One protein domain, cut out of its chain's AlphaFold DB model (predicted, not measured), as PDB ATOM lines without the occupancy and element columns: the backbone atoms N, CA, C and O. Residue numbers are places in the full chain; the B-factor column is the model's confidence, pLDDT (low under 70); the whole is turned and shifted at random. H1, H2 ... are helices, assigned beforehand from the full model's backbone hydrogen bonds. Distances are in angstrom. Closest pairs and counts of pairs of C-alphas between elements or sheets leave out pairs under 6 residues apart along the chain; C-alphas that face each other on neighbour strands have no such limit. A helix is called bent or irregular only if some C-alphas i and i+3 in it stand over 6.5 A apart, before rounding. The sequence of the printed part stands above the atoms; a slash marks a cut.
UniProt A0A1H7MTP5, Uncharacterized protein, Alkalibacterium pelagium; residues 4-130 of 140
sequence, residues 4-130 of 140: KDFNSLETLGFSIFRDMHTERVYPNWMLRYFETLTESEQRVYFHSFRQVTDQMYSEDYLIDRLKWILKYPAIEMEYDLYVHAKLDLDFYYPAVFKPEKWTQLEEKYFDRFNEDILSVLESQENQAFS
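AT A GLANCE: This is residues 4 to 130 of the 140 residues of an uncharacterized protein of Alkalibacterium pelagium (UniProt A0A1H7MTP5). An elongated, loosely assembled set of crossed helices: H3, H4 and H5 make the core, H1 crosses H3 at one end of the long axis with H2 meeting the last residues of H1, and at the other end the bent helix H6 sends its long arm H6b away from the body. Residues 118 to 130 stick out as a free tail, and so do residues 4 to 9 of H1 at the opposite end. The printed part has 127 residues with six named helices, H1 to H6 in order along it, and no named strand; its class is all helix. It is only just loose, close to compact, with a radius of gyration of the C-alphas of 16.9 A and spans of 55 by 35 by 30 A.

IN THESE COORDINATES: H1, residues 4 to 22, begins with C-alpha 4 at (114.730, -78.760, 191.206) and is 27.3 A long. H2, residues 28 to 36, is 12.8 A long, and H3, residues 39 to 53, is 20.6 A long. H4, residues 60 to 69, is 14.3 A long. H5, residues 77 to 87, is 15.3 A long and begins with C-alpha 77 at (106.905, -92.151, 214.190). H6, residues 101 to 128, was assigned as one helix by its hydrogen bonds but is bent, with C-alphas 108 and 111 7.9 A apart. Its arms are H6a, residues 101 to 108, 10.5 A long, and H6b, residues 111 to 128, 26.0 A long, which ends with C-alpha 128 at (111.302, -108.289, 240.328).

HOW THE PARTS SIT: H1 touches H2 with residues 21 to 22 alone, at a steep tilt of 56 degrees, opposite ways; the closest C-alphas, of His 21 and Leu 31, are 5.3 A apart. H1 and H3 only just touch, with 3 pairs of C-alphas within 8 A, about perpendicular at 87 degrees; the closest are those of Phe 14 and Phe 46, 6.6 A. H3 touches H5 with residues 48 to 52 alone, the C-alphas of Val 52 and Glu 78 being closest at 5.8 A. H4 and H5 touch about perpendicular, at 84 degrees, closest at the C-alphas of Ile 69 and Asp 80, 6.3 A. H6a is close to H5 but not clearly touching, with the C-alphas of Tyr 82 and Leu 105 closest at 7.1 A. The arms H6a and H6b stand at a steep tilt of 65 degrees. H1 is apart from H4 and H5. In H1, H2, H3, H5, H6a and H6b every O i to N i+4 pair is within hydrogen-bond range; in H4, 4 of 6 are.

THE WHOLE: The C-alphas farthest apart, of Asp 5 and Ser 130, are 59.8 A apart. The printed part has no cut. The link from H5 to H6, 13 residues, is long. The mean pLDDT of the printed part is 88.9, and residues 4 to 6, 73 and 124 to 130 are under 70.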
ATOM      1  N   LYS A   4     115.228 -80.110 190.889       63.72
ATOM      2  CA  LYS A   4     114.730 -78.760 191.206       63.72
ATOM      3  C   LYS A   4     113.214 -78.718 191.423       63.72
ATOM      4  O   LYS A   4     112.763 -77.982 192.292       63.72
ATOM      5  N   ASP A   5     112.463 -79.529 190.680       63.72
ATOM      6  CA  ASP A   5     111.001 -79.607 190.780       63.72
ATOM      7  C   ASP A   5     110.576 -80.394 192.030       63.72
ATOM      8  O   ASP A   5     109.528 -80.140 192.611       63.72
ATOM      9  N   PHE A   6     111.408 -81.340 192.473       62.84
ATOM     10  CA  PHE A   6     111.165 -82.098 193.700       62.84
ATOM     11  C   PHE A   6     111.351 -81.222 194.947       62.84
ATOM     12  O   PHE A   6     110.462 -81.153 195.792       62.84
ATOM     13  N   ASN A   7     112.451 -80.463 195.008       70.25
ATOM     14  CA  ASN A   7     112.715 -79.554 196.127       70.25
ATOM     15  C   ASN A   7     111.655 -78.445 196.248       70.25
ATOM     16  O   ASN A   7     111.346 -78.002 197.356       70.25
ATOM     17  N   SER A   8     111.091 -77.974 195.127       78.25
ATOM     18  CA  SER A   8     110.036 -76.954 195.154       78.25
ATOM     19  C   SER A   8     108.705 -77.503 195.679       78.25
ATOM     20  O   SER A   8     108.058 -76.833 196.481       78.25
ATOM     21  N   LEU A   9     108.327 -78.728 195.297       83.88
ATOM     22  CA  LEU A   9     107.129 -79.408 195.803       83.88
ATOM     23  C   LEU A   9     107.229 -79.731 197.294       83.88
ATOM     24  O   LEU A   9     106.265 -79.553 198.031       83.88
ATOM     25  N   GLU A  10     108.398 -80.170 197.745       87.25
ATOM     26  CA  GLU A  10     108.661 -80.449 199.155       87.25
ATOM     27  C   GLU A  10     108.576 -79.177 200.005       87.25
ATOM     28  O   GLU A  10     107.910 -79.153 201.040       87.25
ATOM     29  N   THR A  11     109.179 -78.087 199.522       90.44
ATOM     30  CA  THR A  11     109.134 -76.779 200.191       90.44
ATOM     31  C   THR A  11     107.704 -76.249 200.269       90.44
ATOM     32  O   THR A  11     107.285 -75.756 201.316       90.44
ATOM     33  N   LEU A  12     106.938 -76.389 199.184       91.94
ATOM     34  CA  LEU A  12     105.522 -76.035 199.161       91.94
ATOM     35  C   LEU A  12     104.719 -76.890 200.150       91.94
ATOM     36  O   LEU A  12     103.931 -76.353 200.922       91.94
ATOM     37  N   GLY A  13     104.954 -78.205 200.169       92.94
ATOM     38  CA  GLY A  13     104.298 -79.129 201.090       92.94
ATOM     39  C   GLY A  13     104.574 -78.797 202.555       92.94
ATOM     40  O   GLY A  13     103.643 -78.792 203.356       92.94
ATOM     41  N   PHE A  14     105.820 -78.459 202.893       95.25
ATOM     42  CA  PHE A  14     106.185 -78.028 204.240       95.25
ATOM     43  C   PHE A  14     105.513 -76.701 204.619       95.25
ATOM     44  O   PHE A  14     105.025 -76.566 205.740       95.25
ATOM     45  N   SER A  15     105.429 -75.739 203.690       94.69
ATOM     46  CA  SER A  15     104.718 -74.479 203.948       94.69
ATOM     47  C   SER A  15     103.245 -74.727 204.256       94.69
ATOM     48  O   SER A  15     102.766 -74.243 205.271       94.69
ATOM     49  N   ILE A  16     102.559 -75.537 203.442       94.75
ATOM     50  CA  ILE A  16     101.150 -75.891 203.669       94.75
ATOM     51  C   ILE A  16     100.981 -76.565 205.035       94.75
ATOM     52  O   ILE A  16     100.093 -76.201 205.797       94.75
ATOM     53  N   PHE A  17     101.859 -77.512 205.378       94.06
ATOM     54  CA  PHE A  17     101.814 -78.205 206.665       94.06
ATOM     55  C   PHE A  17     101.963 -77.246 207.854       94.06
ATOM     56  O   PHE A  17     101.227 -77.347 208.837       94.06
ATOM     57  N   ARG A  18     102.876 -76.276 207.757       94.19
ATOM     58  CA  ARG A  18     103.048 -75.219 208.761       94.19
ATOM     59  C   ARG A  18     101.825 -74.299 208.846       94.19
ATOM     60  O   ARG A  18     101.404 -73.937 209.947       94.19
ATOM     61  N   ASP A  19     101.245 -73.938 207.707       94.50
ATOM     62  CA  ASP A  19     100.061 -73.080 207.653       94.50
ATOM     63  C   ASP A  19      98.861 -73.792 208.306       94.50
ATOM     64  O   ASP A  19      98.194 -73.202 209.150       94.50
ATOM     65  N   MET A  20      98.681 -75.100 208.074       93.44
ATOM     66  CA  MET A  20      97.654 -75.920 208.740       93.44
ATOM     67  C   MET A  20      97.782 -75.943 210.274       93.44
ATOM     68  O   MET A  20      96.767 -75.954 210.978       93.44
ATOM     69  N   HIS A  21      99.007 -75.931 210.815       91.75
ATOM     70  CA  HIS A  21      99.224 -75.797 212.262       91.75
ATOM     71  C   HIS A  21      98.767 -74.418 212.754       91.75
ATOM     72  O   HIS A  21      98.053 -74.315 213.752       91.75
ATOM     73  N   THR A  22      99.127 -73.362 212.021       89.56
ATOM     74  CA  THR A  22      98.804 -71.967 212.361       89.56
ATOM     75  C   THR A  22      97.299 -71.692 212.287       89.56
ATOM     76  O   THR A  22      96.732 -71.037 213.162       89.56
ATOM     77  N   GLU A  23      96.631 -72.254 211.280       92.31
ATOM     78  CA  GLU A  23      95.185 -72.160 211.056       92.31
ATOM     79  C   GLU A  23      94.364 -73.074 211.981       92.31
ATOM     80  O   GLU A  23      93.135 -73.062 211.928       92.31
ATOM     81  N   ARG A  24      95.022 -73.827 212.876       86.00
ATOM     82  CA  ARG A  24      94.394 -74.741 213.846       86.00
ATOM     83  C   ARG A  24      93.549 -75.836 213.192       86.00
ATOM     84  O   ARG A  24      92.539 -76.257 213.756       86.00
ATOM     85  N   VAL A  25      93.984 -76.311 212.025       92.38
ATOM     86  CA  VAL A  25      93.424 -77.519 211.402       92.38
ATOM     87  C   VAL A  25      93.742 -78.736 212.274       92.38
ATOM     88  O   VAL A  25      92.869 -79.560 212.533       92.38
ATOM     89  N   TYR A  26      94.973 -78.808 212.784       92.62
ATOM     90  CA  TYR A  26      95.380 -79.825 213.749       92.62
ATOM     91  C   TYR A  26      95.022 -79.432 215.191       92.62
ATOM     92  O   TYR A  26      94.957 -78.240 215.521       92.62
ATOM     93  N   PRO A  27      94.835 -80.416 216.095       93.94
ATOM     94  CA  PRO A  27      94.627 -80.150 217.511       93.94
ATOM     95  C   PRO A  27      95.687 -79.218 218.109       93.94
ATOM     96  O   PRO A  27      96.880 -79.336 217.837       93.94
ATOM     97  N   ASN A  28      95.266 -78.346 219.025       92.06
ATOM     98  CA  ASN A  28      96.132 -77.327 219.633       92.06
ATOM     99  C   ASN A  28      97.409 -77.887 220.296       92.06
ATOM    100  O   ASN A  28      98.406 -77.182 220.415       92.06
ATOM    101  N   TRP A  29      97.402 -79.146 220.748       92.44
ATOM    102  CA  TRP A  29      98.600 -79.775 221.307       92.44
ATOM    103  C   TRP A  29      99.660 -80.090 220.236       92.44
ATOM    104  O   TRP A  29     100.844 -79.991 220.546       92.44
ATOM    105  N   MET A  30      99.265 -80.388 218.990       94.19
ATOM    106  CA  MET A  30     100.196 -80.556 217.865       94.19
ATOM    107  C   MET A  30     100.829 -79.224 217.482       94.19
ATOM    108  O   MET A  30     102.036 -79.168 217.292       94.19
ATOM    109  N   LEU A  31     100.043 -78.139 217.455       92.88
ATOM    110  CA  LEU A  31     100.572 -76.785 217.251       92.88
ATOM    111  C   LEU A  31     101.645 -76.449 218.291       92.88
ATOM    112  O   LEU A  31     102.756 -76.079 217.930       92.88
ATOM    113  N   ARG A  32     101.342 -76.649 219.579       92.00
ATOM    114  CA  ARG A  32     102.307 -76.390 220.657       92.00
ATOM    115  C   ARG A  32     103.567 -77.234 220.525       92.00
ATOM    116  O   ARG A  32     104.651 -76.721 220.755       92.00
ATOM    117  N   TYR A  33     103.428 -78.509 220.169       91.88
ATOM    118  CA  TYR A  33     104.581 -79.360 219.899       91.88
ATOM    119  C   TYR A  33     105.413 -78.791 218.741       91.88
ATOM    120  O   TYR A  33     106.607 -78.566 218.901       91.88
ATOM    121  N   PHE A  34     104.779 -78.459 217.618       93.31
ATOM    122  CA  PHE A  34     105.440 -77.912 216.436       93.31
ATOM    123  C   PHE A  34     106.204 -76.607 216.723       93.31
ATOM    124  O   PHE A  34     107.322 -76.424 216.243       93.31
ATOM    125  N   GLU A  35     105.642 -75.721 217.550       93.44
ATOM    126  CA  GLU A  35     106.276 -74.463 217.977       93.44
ATOM    127  C   GLU A  35     107.507 -74.665 218.876       93.44
ATOM    128  O   GLU A  35     108.353 -73.777 218.955       93.44
ATOM    129  N   THR A  36     107.633 -75.817 219.548       93.12
ATOM    130  CA  THR A  36     108.822 -76.136 220.363       93.12
ATOM    131  C   THR A  36     110.006 -76.628 219.535       93.12
ATOM    132  O   THR A  36     111.130 -76.639 220.034       93.12
ATOM    133  N   LEU A  37     109.766 -77.017 218.281       92.88
ATOM    134  CA  LEU A  37     110.779 -77.551 217.381       92.88
ATOM    135  C   LEU A  37     111.537 -76.429 216.660       92.88
ATOM    136  O   LEU A  37     110.959 -75.422 216.248       92.88
ATOM    137  N   THR A  38     112.827 -76.642 216.415       94.50
ATOM    138  CA  THR A  38     113.593 -75.858 215.436       94.50
ATOM    139  C   THR A  38     113.075 -76.108 214.016       94.50
ATOM    140  O   THR A  38     112.468 -77.140 213.744       94.50
ATOM    141  N   GLU A  39     113.360 -75.222 213.053       93.06
ATOM    142  CA  GLU A  39     112.919 -75.434 211.659       93.06
ATOM    143  C   GLU A  39     113.424 -76.770 211.077       93.06
ATOM    144  O   GLU A  39     112.707 -77.447 210.341       93.06
ATOM    145  N   SER A  40     114.646 -77.184 211.433       92.38
ATOM    146  CA  SER A  40     115.185 -78.480 211.010       92.38
ATOM    147  C   SER A  40     114.354 -79.640 211.562       92.38
ATOM    148  O   SER A  40     114.006 -80.558 210.823       92.38
ATOM    149  N   GLU A  41     114.003 -79.597 212.846       93.06
ATOM    150  CA  GLU A  41     113.172 -80.620 213.486       93.06
ATOM    151  C   GLU A  41     111.735 -80.596 212.959       93.06
ATOM    152  O   GLU A  41     111.150 -81.652 212.740       93.06
ATOM    153  N   GLN A  42     111.181 -79.417 212.663       94.25
ATOM    154  CA  GLN A  42     109.874 -79.280 212.017       94.25
ATOM    155  C   GLN A  42     109.840 -79.972 210.653       94.25
ATOM    156  O   GLN A  42     108.843 -80.608 210.313       94.25
ATOM    157  N   ARG A  43     110.924 -79.878 209.871       93.50
ATOM    158  CA  ARG A  43     111.040 -80.589 208.589       93.50
ATOM    159  C   ARG A  43     111.108 -82.095 208.794       93.50
ATOM    160  O   ARG A  43     110.387 -82.817 208.116       93.50
ATOM    161  N   VAL A  44     111.910 -82.569 209.748       92.62
ATOM    162  CA  VAL A  44     111.962 -84.000 210.099       92.62
ATOM    163  C   VAL A  44     110.576 -84.500 210.512       92.62
ATOM    164  O   VAL A  44     110.106 -85.505 209.986       92.62
ATOM    165  N   TYR A  45     109.885 -83.760 211.378       93.75
ATOM    166  CA  TYR A  45     108.524 -84.070 211.796       93.75
ATOM    167  C   TYR A  45     107.550 -84.111 210.612       93.75
ATOM    168  O   TYR A  45     106.799 -85.073 210.485       93.75
ATOM    169  N   PHE A  46     107.606 -83.129 209.709       94.69
ATOM    170  CA  PHE A  46     106.813 -83.109 208.479       94.69
ATOM    171  C   PHE A  46     107.058 -84.342 207.603       94.69
ATOM    172  O   PHE A  46     106.099 -84.955 207.137       94.69
ATOM    173  N   HIS A  47     108.316 -84.735 207.387       93.62
ATOM    174  CA  HIS A  47     108.639 -85.917 206.585       93.62
ATOM    175  C   HIS A  47     108.109 -87.198 207.214       93.62
ATOM    176  O   HIS A  47     107.456 -87.980 206.524       93.62
ATOM    177  N   SER A  48     108.337 -87.380 208.514       93.50
ATOM    178  CA  SER A  48     107.826 -88.530 209.257       93.50
ATOM    179  C   SER A  48     106.300 -88.574 209.232       93.50
ATOM    180  O   SER A  48     105.719 -89.620 208.954       93.50
ATOM    181  N   PHE A  49     105.643 -87.428 209.436       94.75
ATOM    182  CA  PHE A  49     104.191 -87.313 209.364       94.75
ATOM    183  C   PHE A  49     103.679 -87.725 207.983       94.75
ATOM    184  O   PHE A  49     102.850 -88.628 207.889       94.75
ATOM    185  N   ARG A  50     104.232 -87.149 206.905       93.69
ATOM    186  CA  ARG A  50     103.823 -87.488 205.532       93.69
ATOM    187  C   ARG A  50     104.026 -88.959 205.206       93.69
ATOM    188  O   ARG A  50     103.114 -89.583 204.669       93.69
ATOM    189  N   GLN A  51     105.195 -89.504 205.543       93.50
ATOM    190  CA  GLN A  51     105.524 -90.906 205.296       93.50
ATOM    191  C   GLN A  51     104.466 -91.837 205.894       93.50
ATOM    192  O   GLN A  51     104.077 -92.818 205.262       93.50
ATOM    193  N   VAL A  52     103.991 -91.529 207.101       94.44
ATOM    194  CA  VAL A  52     102.982 -92.338 207.782       94.44
ATOM    195  C   VAL A  52     101.592 -92.098 207.191       94.44
ATOM    196  O   VAL A  52     100.910 -93.060 206.840       94.44
ATOM    197  N   THR A  53     101.185 -90.843 206.972       94.75
ATOM    198  CA  THR A  53      99.868 -90.536 206.383       94.75
ATOM    199  C   THR A  53      99.698 -91.098 204.972       94.75
ATOM    200  O   THR A  53      98.601 -91.511 204.595       94.75
ATOM    201  N   ASP A  54     100.782 -91.212 204.198       94.31
ATOM    202  CA  ASP A  54     100.749 -91.800 202.855       94.31
ATOM    203  C   ASP A  54     100.322 -93.279 202.870       94.31
ATOM    204  O   ASP A  54      99.836 -93.802 201.858       94.31
ATOM    205  N   GLN A  55     100.429 -93.951 204.017       94.38
ATOM    206  CA  GLN A  55     100.062 -95.354 204.207       94.38
ATOM    207  C   GLN A  55      98.612 -95.550 204.672       94.38
ATOM    208  O   GLN A  55      98.119 -96.678 204.659       94.38
ATOM    209  N   MET A  56      97.913 -94.479 205.049       94.81
ATOM    210  CA  MET A  56      96.634 -94.535 205.765       94.81
ATOM    211  C   MET A  56      95.474 -93.999 204.919       94.81
ATOM    212  O   MET A  56      95.678 -93.213 203.994       94.81
ATOM    213  N   TYR A  57      94.243 -94.429 205.214       92.31
ATOM    214  CA  TYR A  57      93.035 -93.868 204.586       92.31
ATOM    215  C   TYR A  57      92.637 -92.506 205.172       92.31
ATOM    216  O   TYR A  57      92.081 -91.681 204.451       92.31
ATOM    217  N   SER A  58      92.917 -92.287 206.460       87.25
ATOM    218  CA  SER A  58      92.690 -91.033 207.189       87.25
ATOM    219  C   SER A  58      93.838 -90.775 208.169       87.25
ATOM    220  O   SER A  58      94.471 -91.715 208.656       87.25
ATOM    221  N   GLU A  59      94.080 -89.501 208.477       90.94
ATOM    222  CA  GLU A  59      95.062 -89.051 209.470       90.94
ATOM    223  C   GLU A  59      94.550 -89.201 210.913       90.94
ATOM    224  O   GLU A  59      95.350 -89.145 211.843       90.94
ATOM    225  N   ASP A  60      93.246 -89.425 211.120       91.50
ATOM    226  CA  ASP A  60      92.613 -89.380 212.449       91.50
ATOM    227  C   ASP A  60      93.279 -90.329 213.455       91.50
ATOM    228  O   ASP A  60      93.660 -89.923 214.553       91.50
ATOM    229  N   TYR A  61      93.505 -91.584 213.048       91.06
ATOM    230  CA  TYR A  61      94.174 -92.569 213.901       91.06
ATOM    231  C   TYR A  61      95.608 -92.146 214.249       91.06
ATOM    232  O   TYR A  61      96.047 -92.309 215.387       91.06
ATOM    233  N   LEU A  62      96.343 -91.571 213.288       93.50
ATOM    234  CA  LEU A  62      97.696 -91.073 213.533       93.50
ATOM    235  C   LEU A  62      97.660 -89.925 214.542       93.50
ATOM    236  O   LEU A  62      98.423 -89.945 215.504       93.50
ATOM    237  N   ILE A  63      96.768 -88.952 214.356       93.62
ATOM    238  CA  ILE A  63      96.625 -87.797 215.248       93.62
ATOM    239  C   ILE A  63      96.354 -88.258 216.686       93.62
ATOM    240  O   ILE A  63      97.015 -87.789 217.617       93.62
ATOM    241  N   ASP A  64      95.458 -89.226 216.880       92.25
ATOM    242  CA  ASP A  64      95.155 -89.770 218.207       92.25
ATOM    243  C   ASP A  64      96.362 -90.459 218.858       92.25
ATOM    244  O   ASP A  64      96.603 -90.312 220.065       92.25
ATOM    245  N   ARG A  65      97.161 -91.189 218.071       92.56
ATOM    246  CA  ARG A  65      98.367 -91.875 218.560       92.56
ATOM    247  C   ARG A  65      99.536 -90.923 218.800       92.56
ATOM    248  O   ARG A  65     100.259 -91.093 219.783       92.56
ATOM    249  N   LEU A  66      99.673 -89.864 218.004       92.88
ATOM    250  CA  LEU A  66     100.740 -88.868 218.135       92.88
ATOM    251  C   LEU A  66     100.768 -88.186 219.507       92.88
ATOM    252  O   LEU A  66     101.842 -87.835 219.991       92.88
ATOM    253  N   LYS A  67      99.625 -88.072 220.193       90.00
ATOM    254  CA  LYS A  67      99.564 -87.563 221.573       90.00
ATOM    255  C   LYS A  67     100.446 -88.355 222.549       90.00
ATOM    256  O   LYS A  67     100.860 -87.815 223.578       90.00
ATOM    257  N   TRP A  68     100.689 -89.632 222.266       89.69
ATOM    258  CA  TRP A  68     101.528 -90.517 223.073       89.69
ATOM    259  C   TRP A  68     102.945 -90.599 222.521       89.69
ATOM    260  O   TRP A  68     103.887 -90.419 223.286       89.69
ATOM    261  N   ILE A  69     103.074 -90.763 221.204       90.00
ATOM    262  CA  ILE A  69     104.362 -90.884 220.507       90.00
ATOM    263  C   ILE A  69     105.244 -89.655 220.766       90.00
ATOM    264  O   ILE A  69     106.393 -89.778 221.178       90.00
ATOM    265  N   LEU A  70     104.687 -88.448 220.628       89.50
ATOM    266  CA  LEU A  70     105.456 -87.201 220.720       89.50
ATOM    267  C   LEU A  70     105.846 -86.801 222.154       89.50
ATOM    268  O   LEU A  70     106.438 -85.744 222.359       89.50
ATOM    269  N   LYS A  71     105.517 -87.618 223.165       85.00
ATOM    270  CA  LYS A  71     105.988 -87.404 224.544       85.00
ATOM    271  C   LYS A  71     107.449 -87.801 224.735       85.00
ATOM    272  O   LYS A  71     108.050 -87.385 225.725       85.00
ATOM    273  N   TYR A  72     107.997 -88.611 223.834       79.50
ATOM    274  CA  TYR A  72     109.351 -89.140 223.938       79.50
ATOM    275  C   TYR A  72     110.310 -88.380 223.008       79.50
ATOM    276  O   TYR A  72     109.895 -87.918 221.950       79.50
ATOM    277  N   PRO A  73     111.587 -88.208 223.394       68.94
ATOM    278  CA  PRO A  73     112.546 -87.408 222.627       68.94
ATOM    279  C   PRO A  73     113.119 -88.127 221.394       68.94
ATOM    280  O   PRO A  73     113.545 -87.466 220.452       68.94
ATOM    281  N   ALA A  74     113.141 -89.462 221.383       73.69
ATOM    282  CA  ALA A  74     113.577 -90.264 220.243       73.69
ATOM    283  C   ALA A  74     112.340 -90.800 219.513       73.69
ATOM    284  O   ALA A  74     111.782 -91.811 219.923       73.69
ATOM    285  N   ILE A  75     111.884 -90.073 218.491       79.44
ATOM    286  CA  ILE A  75     110.652 -90.395 217.758       79.44
ATOM    287  C   ILE A  75     111.007 -91.098 216.452       79.44
ATOM    288  O   ILE A  75     111.605 -90.500 215.555       79.44
ATOM    289  N   GLU A  76     110.548 -92.334 216.314       90.25
ATOM    290  CA  GLU A  76     110.519 -93.079 215.062       90.25
ATOM    291  C   GLU A  76     109.054 -93.298 214.683       90.25
ATOM    292  O   GLU A  76     108.540 -94.407 214.749       90.25
ATOM    293  N   MET A  77     108.372 -92.221 214.284       93.06
ATOM    294  CA  MET A  77     106.905 -92.151 214.190       93.06
ATOM    295  C   MET A  77     106.230 -93.355 213.513       93.06
ATOM    296  O   MET A  77     105.180 -93.794 213.968       93.06
ATOM    297  N   GLU A  78     106.810 -93.884 212.432       94.50
ATOM    298  CA  GLU A  78     106.281 -95.069 211.743       94.50
ATOM    299  C   GLU A  78     106.378 -96.334 212.609       94.50
ATOM    300  O   GLU A  78     105.405 -97.081 212.716       94.50
ATOM    301  N   TYR A  79     107.524 -96.546 213.259       95.12
ATOM    302  CA  TYR A  79     107.727 -97.664 214.175       95.12
ATOM    303  C   TYR A  79     106.897 -97.498 215.449       95.12
ATOM    304  O   TYR A  79     106.194 -98.422 215.845       95.12
ATOM    305  N   ASP A  80     106.888 -96.305 216.045       93.75
ATOM    306  CA  ASP A  80     106.105 -96.022 217.248       93.75
ATOM    307  C   ASP A  80     104.603 -96.236 216.995       93.75
ATOM    308  O   ASP A  80     103.898 -96.820 217.822       93.75
ATOM    309  N   LEU A  81     104.102 -95.826 215.821       94.50
ATOM    310  CA  LEU A  81     102.725 -96.104 215.415       94.50
ATOM    311  C   LEU A  81     102.473 -97.610 215.282       94.50
ATOM    312  O   LEU A  81     101.432 -98.090 215.733       94.50
ATOM    313  N   TYR A  82     103.405 -98.346 214.672       94.88
ATOM    314  CA  TYR A  82     103.319 -99.798 214.534       94.88
ATOM    315  C   TYR A  82     103.267-100.500 215.899       94.88
ATOM    316  O   TYR A  82     102.384-101.328 216.117       94.88
ATOM    317  N   VAL A  83     104.125-100.112 216.851       93.38
ATOM    318  CA  VAL A  83     104.109-100.623 218.233       93.38
ATOM    319  C   VAL A  83     102.756-100.348 218.889       93.38
ATOM    320  O   VAL A  83     102.123-101.259 219.424       93.38
ATOM    321  N   HIS A  84     102.262 -99.109 218.807       92.31
ATOM    322  CA  HIS A  84     100.957 -98.745 219.359       92.31
ATOM    323  C   HIS A  84      99.804 -99.546 218.744       92.31
ATOM    324  O   HIS A  84      98.880 -99.920 219.459       92.31
ATOM    325  N   ALA A  85      99.852 -99.803 217.439       93.19
ATOM    326  CA  ALA A  85      98.857-100.595 216.730       93.19
ATOM    327  C   ALA A  85      98.916-102.087 217.106       93.19
ATOM    328  O   ALA A  85      97.878-102.717 217.265       93.19
ATOM    329  N   LYS A  86     100.116-102.648 217.298       93.75
ATOM    330  CA  LYS A  86     100.315-104.039 217.741       93.75
ATOM    331  C   LYS A  86      99.831-104.301 219.163       93.75
ATOM    332  O   LYS A  86      99.366-105.399 219.453       93.75
ATOM    333  N   LEU A  87      99.983-103.317 220.047       91.12
ATOM    334  CA  LEU A  87      99.602-103.424 221.457       91.12
ATOM    335  C   LEU A  87      98.130-103.063 221.719       91.12
ATOM    336  O   LEU A  87      97.644-103.249 222.833       91.12
ATOM    337  N   ASP A  88      97.424-102.544 220.717       90.38
ATOM    338  CA  ASP A  88      96.008-102.204 220.804       90.38
ATOM    339  C   ASP A  88      95.139-103.423 220.456       90.38
ATOM    340  O   ASP A  88      95.083-103.872 219.312       90.38
ATOM    341  N   LEU A  89      94.459-103.970 221.468       88.88
ATOM    342  CA  LEU A  89      93.648-105.188 221.348       88.88
ATOM    343  C   LEU A  89      92.430-105.020 220.432       88.88
ATOM    344  O   LEU A  89      91.959-106.006 219.866       88.88
ATOM    345  N   ASP A  90      91.938-103.790 220.280       90.81
ATOM    346  CA  ASP A  90      90.775-103.471 219.453       90.81
ATOM    347  C   ASP A  90      91.188-102.975 218.055       90.81
ATOM    348  O   ASP A  90      90.348-102.563 217.245       90.81
ATOM    349  N   PHE A  91      92.487-103.007 217.743       91.44
ATOM    350  CA  PHE A  91      93.005-102.468 216.501       91.44
ATOM    351  C   PHE A  91      92.628-103.324 215.289       91.44
ATOM    352  O   PHE A  91      93.012-104.488 215.153       91.44
ATOM    353  N   TYR A  92      91.926-102.705 214.338       92.12
ATOM    354  CA  TYR A  92      91.572-103.313 213.060       92.12
ATOM    355  C   TYR A  92      92.262-102.583 211.903       92.12
ATOM    356  O   TYR A  92      91.731-101.628 211.327       92.12
ATOM    357  N   TYR A  93      93.455-103.061 211.539       91.69
ATOM    358  CA  TYR A  93      94.298-102.433 210.517       91.69
ATOM    359  C   TYR A  93      93.614-102.169 209.161       91.69
ATOM    360  O   TYR A  93      93.912-101.122 208.585       91.69
ATOM    361  N   PRO A  94      92.683-103.002 208.634       94.31
ATOM    362  CA  PRO A  94      92.060-102.737 207.334       94.31
ATOM    363  C   PRO A  94      91.182-101.479 207.296       94.31
ATOM    364  O   PRO A  94      90.917-100.970 206.210       94.31
ATOM    365  N   ALA A  95      90.728-100.970 208.448       92.38
ATOM    366  CA  ALA A  95      89.984 -99.708 208.522       92.38
ATOM    367  C   ALA A  95      90.895 -98.469 208.545       92.38
ATOM    368  O   ALA A  95      90.427 -97.357 208.315       92.38
ATOM    369  N   VAL A  96      92.188 -98.649 208.823       94.06
ATOM    370  CA  VAL A  96      93.137 -97.553 209.058       94.06
ATOM    371  C   VAL A  96      94.157 -97.452 207.929       94.06
ATOM    372  O   VAL A  96      94.395 -96.368 207.393       94.06
ATOM    373  N   PHE A  97      94.740 -98.582 207.538       95.06
ATOM    374  CA  PHE A  97      95.802 -98.658 206.546       95.06
ATOM    375  C   PHE A  97      95.263 -99.005 205.161       95.06
ATOM    376  O   PHE A  97      94.387 -99.857 205.008       95.06
ATOM    377  N   LYS A  98      95.853 -98.384 204.133       96.12
ATOM    378  CA  LYS A  98      95.653 -98.781 202.734       96.12
ATOM    379  C   LYS A  98      96.054-100.254 202.545       96.12
ATOM    380  O   LYS A  98      96.854-100.773 203.333       96.12
ATOM    381  N   PRO A  99      95.551-100.937 201.499       96.19
ATOM    382  CA  PRO A  99      95.866-102.342 201.273       96.19
ATOM    383  C   PRO A  99      97.382-102.560 201.218       96.19
ATOM    384  O   PRO A  99      98.112-101.695 200.736       96.19
ATOM    385  N   GLU A 100      97.843-103.697 201.746       94.69
ATOM    386  CA  GLU A 100      99.256-104.123 201.801       94.69
ATOM    387  C   GLU A 100     100.183-103.282 202.696       94.69
ATOM    388  O   GLU A 100     101.261-103.749 203.055       94.69
ATOM    389  N   LYS A 101      99.783-102.076 203.123       95.50
ATOM    390  CA  LYS A 101     100.633-101.216 203.961       95.50
ATOM    391  C   LYS A 101     100.907-101.805 205.332       95.50
ATOM    392  O   LYS A 101     102.046-101.788 205.777       95.50
ATOM    393  N   TRP A 102      99.895-102.399 205.953       95.31
ATOM    394  CA  TRP A 102     100.100-103.115 207.207       95.31
ATOM    395  C   TRP A 102     101.075-104.290 207.047       95.31
ATOM    396  O   TRP A 102     101.994-104.435 207.842       95.31
ATOM    397  N   THR A 103     100.933-105.086 205.985       95.56
ATOM    398  CA  THR A 103     101.844-106.205 205.700       95.56
ATOM    399  C   THR A 103     103.285-105.730 205.508       95.56
ATOM    400  O   THR A 103     104.196-106.345 206.044       95.56
ATOM    401  N   GLN A 104     103.496-104.601 204.824       96.38
ATOM    402  CA  GLN A 104     104.825-103.994 204.678       96.38
ATOM    403  C   GLN A 104     105.416-103.558 206.028       96.38
ATOM    404  O   GLN A 104     106.617-103.700 206.242       96.38
ATOM    405  N   LEU A 105     104.590-103.040 206.943       96.19
ATOM    406  CA  LEU A 105     105.033-102.695 208.296       96.19
ATOM    407  C   LEU A 105     105.398-103.940 209.110       96.19
ATOM    408  O   LEU A 105     106.428-103.934 209.775       96.19
ATOM    409  N   GLU A 106     104.607-105.013 209.017       96.44
ATOM    410  CA  GLU A 106     104.929-106.307 209.635       96.44
ATOM    411  C   GLU A 106     106.274-106.832 209.117       96.44
ATOM    412  O   GLU A 106     107.176-107.082 209.906       96.44
ATOM    413  N   GLU A 107     106.468-106.910 207.799       97.00
ATOM    414  CA  GLU A 107     107.737-107.364 207.207       97.00
ATOM    415  C   GLU A 107     108.936-106.511 207.644       97.00
ATOM    416  O   GLU A 107     110.044-107.021 207.798       97.00
ATOM    417  N   LYS A 108     108.724-105.206 207.844       96.88
ATOM    418  CA  LYS A 108     109.782-104.266 208.213       96.88
ATOM    419  C   LYS A 108     110.135-104.300 209.701       96.88
ATOM    420  O   LYS A 108     111.295-104.078 210.044       96.88
ATOM    421  N   TYR A 109     109.151-104.506 210.575       97.50
ATOM    422  CA  TYR A 109     109.284-104.226 212.008       97.50
ATOM    423  C   TYR A 109     108.947-105.392 212.933       97.50
ATOM    424  O   TYR A 109     109.143-105.259 214.140       97.50
ATOM    425  N   PHE A 110     108.459-106.522 212.419       95.81
ATOM    426  CA  PHE A 110     108.071-107.665 213.246       95.81
ATOM    427  C   PHE A 110     109.211-108.174 214.133       95.81
ATOM    428  O   PHE A 110     109.016-108.313 215.340       95.81
ATOM    429  N   ASP A 111     110.399-108.388 213.568       96.12
ATOM    430  CA  ASP A 111     111.544-108.904 214.326       96.12
ATOM    431  C   ASP A 111     111.985-107.919 215.415       96.12
ATOM    432  O   ASP A 111     112.056-108.291 216.585       96.12
ATOM    433  N   ARG A 112     112.149-106.635 215.059       95.81
ATOM    434  CA  ARG A 112     112.501-105.570 216.012       95.81
ATOM    435  C   ARG A 112     111.486-105.462 217.152       95.81
ATOM    436  O   ARG A 112     111.874-105.344 218.305       95.81
ATOM    437  N   PHE A 113     110.192-105.525 216.843       95.19
ATOM    438  CA  PHE A 113     109.147-105.474 217.864       95.19
ATOM    439  C   PHE A 113     109.251-106.637 218.848       95.19
ATOM    440  O   PHE A 113     109.150-106.424 220.053       95.19
ATOM    441  N   ASN A 114     109.472-107.858 218.358       93.75
ATOM    442  CA  ASN A 114     109.622-109.011 219.241       93.75
ATOM    443  C   ASN A 114     110.871-108.885 220.121       93.75
ATOM    444  O   ASN A 114     110.793-109.176 221.312       93.75
ATOM    445  N   GLU A 115     111.991-108.418 219.568       93.88
ATOM    446  CA  GLU A 115     113.216-108.151 220.330       93.88
ATOM    447  C   GLU A 115     112.989-107.097 221.425       93.88
ATOM    448  O   GLU A 115     113.325-107.333 222.587       93.88
ATOM    449  N   ASP A 116     112.352-105.974 221.084       90.62
ATOM    450  CA  ASP A 116     112.061-104.892 222.028       90.62
ATOM    451  C   ASP A 116     111.125-105.368 223.156       90.62
ATOM    452  O   ASP A 116     111.371-105.090 224.333       90.62
ATOM    453  N   ILE A 117     110.073-106.128 222.834       88.31
ATOM    454  CA  ILE A 117     109.130-106.655 223.833       88.31
ATOM    455  C   ILE A 117     109.797-107.683 224.749       88.31
ATOM    456  O   ILE A 117     109.608-107.619 225.966       88.31
ATOM    457  N   LEU A 118     110.591-108.606 224.199       84.44
ATOM    458  CA  LEU A 118     111.340-109.576 225.001       84.44
ATOM    459  C   LEU A 118     112.311-108.866 225.949       84.44
ATOM    460  O   LEU A 118     112.324-109.169 227.140       84.44
ATOM    461  N   SER A 119     113.037-107.856 225.463       85.75
ATOM    462  CA  SER A 119     113.960-107.069 226.286       85.75
ATOM    463  C   SER A 119     113.259-106.352 227.447       85.75
ATOM    464  O   SER A 119     113.778-106.313 228.570       85.75
ATOM    465  N   VAL A 120     112.057-105.814 227.218       84.25
ATOM    466  CA  VAL A 120     111.253-105.180 228.275       84.25
ATOM    467  C   VAL A 120     110.813-106.203 229.323       84.25
ATOM    468  O   VAL A 120     110.927-105.923 230.518       84.25
ATOM    469  N   LEU A 121     110.345-107.380 228.902       78.81
ATOM    470  CA  LEU A 121     109.924-108.448 229.817       78.81
ATOM    471  C   LEU A 121     111.098-108.964 230.661       78.81
ATOM    472  O   LEU A 121     110.988-109.030 231.884       78.81
ATOM    473  N   GLU A 122     112.249-109.228 230.039       79.38
ATOM    474  CA  GLU A 122     113.474-109.641 230.737       79.38
ATOM    475  C   GLU A 122     113.948-108.574 231.736       79.38
ATOM    476  O   GLU A 122     114.377-108.880 232.850       79.38
ATOM    477  N   SER A 123     113.840-107.293 231.377       75.88
ATOM    478  CA  SER A 123     114.192-106.184 232.273       75.88
ATOM    479  C   SER A 123     113.264-106.102 233.492       75.88
ATOM    480  O   SER A 123     113.722-105.785 234.591       75.88
ATOM    481  N   GLN A 124     111.973-106.405 233.327       69.69
ATOM    482  CA  GLN A 124     111.001-106.435 234.424       69.69
ATOM    483  C   GLN A 124     111.206-107.638 235.350       69.69
ATOM    484  O   GLN A 124     111.128-107.480 236.570       69.69
ATOM    485  N   GLU A 125     111.533-108.811 234.807       61.22
ATOM    486  CA  GLU A 125     111.883-109.986 235.615       61.22
ATOM    487  C   GLU A 125     113.140-109.721 236.456       61.22
ATOM    488  O   GLU A 125     113.130-109.917 237.670       61.22
ATOM    489  N   ASN A 126     114.192-109.155 235.862       60.38
ATOM    490  CA  ASN A 126     115.424-108.830 236.588       60.38
ATOM    491  C   ASN A 126     115.226-107.781 237.703       60.38
ATOM    492  O   ASN A 126     115.935-107.807 238.712       60.38
ATOM    493  N   GLN A 127     114.246-106.879 237.568       57.31
ATOM    494  CA  GLN A 127     113.863-105.948 238.638       57.31
ATOM    495  C   GLN A 127     113.009-106.612 239.727       57.31
ATOM    496  O   GLN A 127     113.179-106.296 240.903       57.31
ATOM    497  N   ALA A 128     112.130-107.552 239.371       55.81
ATOM    498  CA  ALA A 128     111.302-108.289 240.328       55.81
ATOM    499  C   ALA A 128     112.099-109.305 241.173       55.81
ATOM    500  O   ALA A 128     111.668-109.657 242.270       55.81
ATOM    501  N   PHE A 129     113.264-109.751 240.686       48.81
ATOM    502  CA  PHE A 129     114.142-110.715 241.361       48.81
ATOM    503  C   PHE A 129     115.350-110.100 242.086       48.81
ATOM    504  O   PHE A 129     116.161-110.851 242.628       48.81
ATOM    505  N   SER A 130     115.475-108.768 242.166       42.56
ATOM    506  CA  SER A 130     116.452-108.161 243.082       42.56
ATOM    507  C   SER A 130     115.993-108.390 244.526       42.56
ATOM    508  O   SER A 130     114.967-107.832 244.926       42.56
TER     509      SER A 130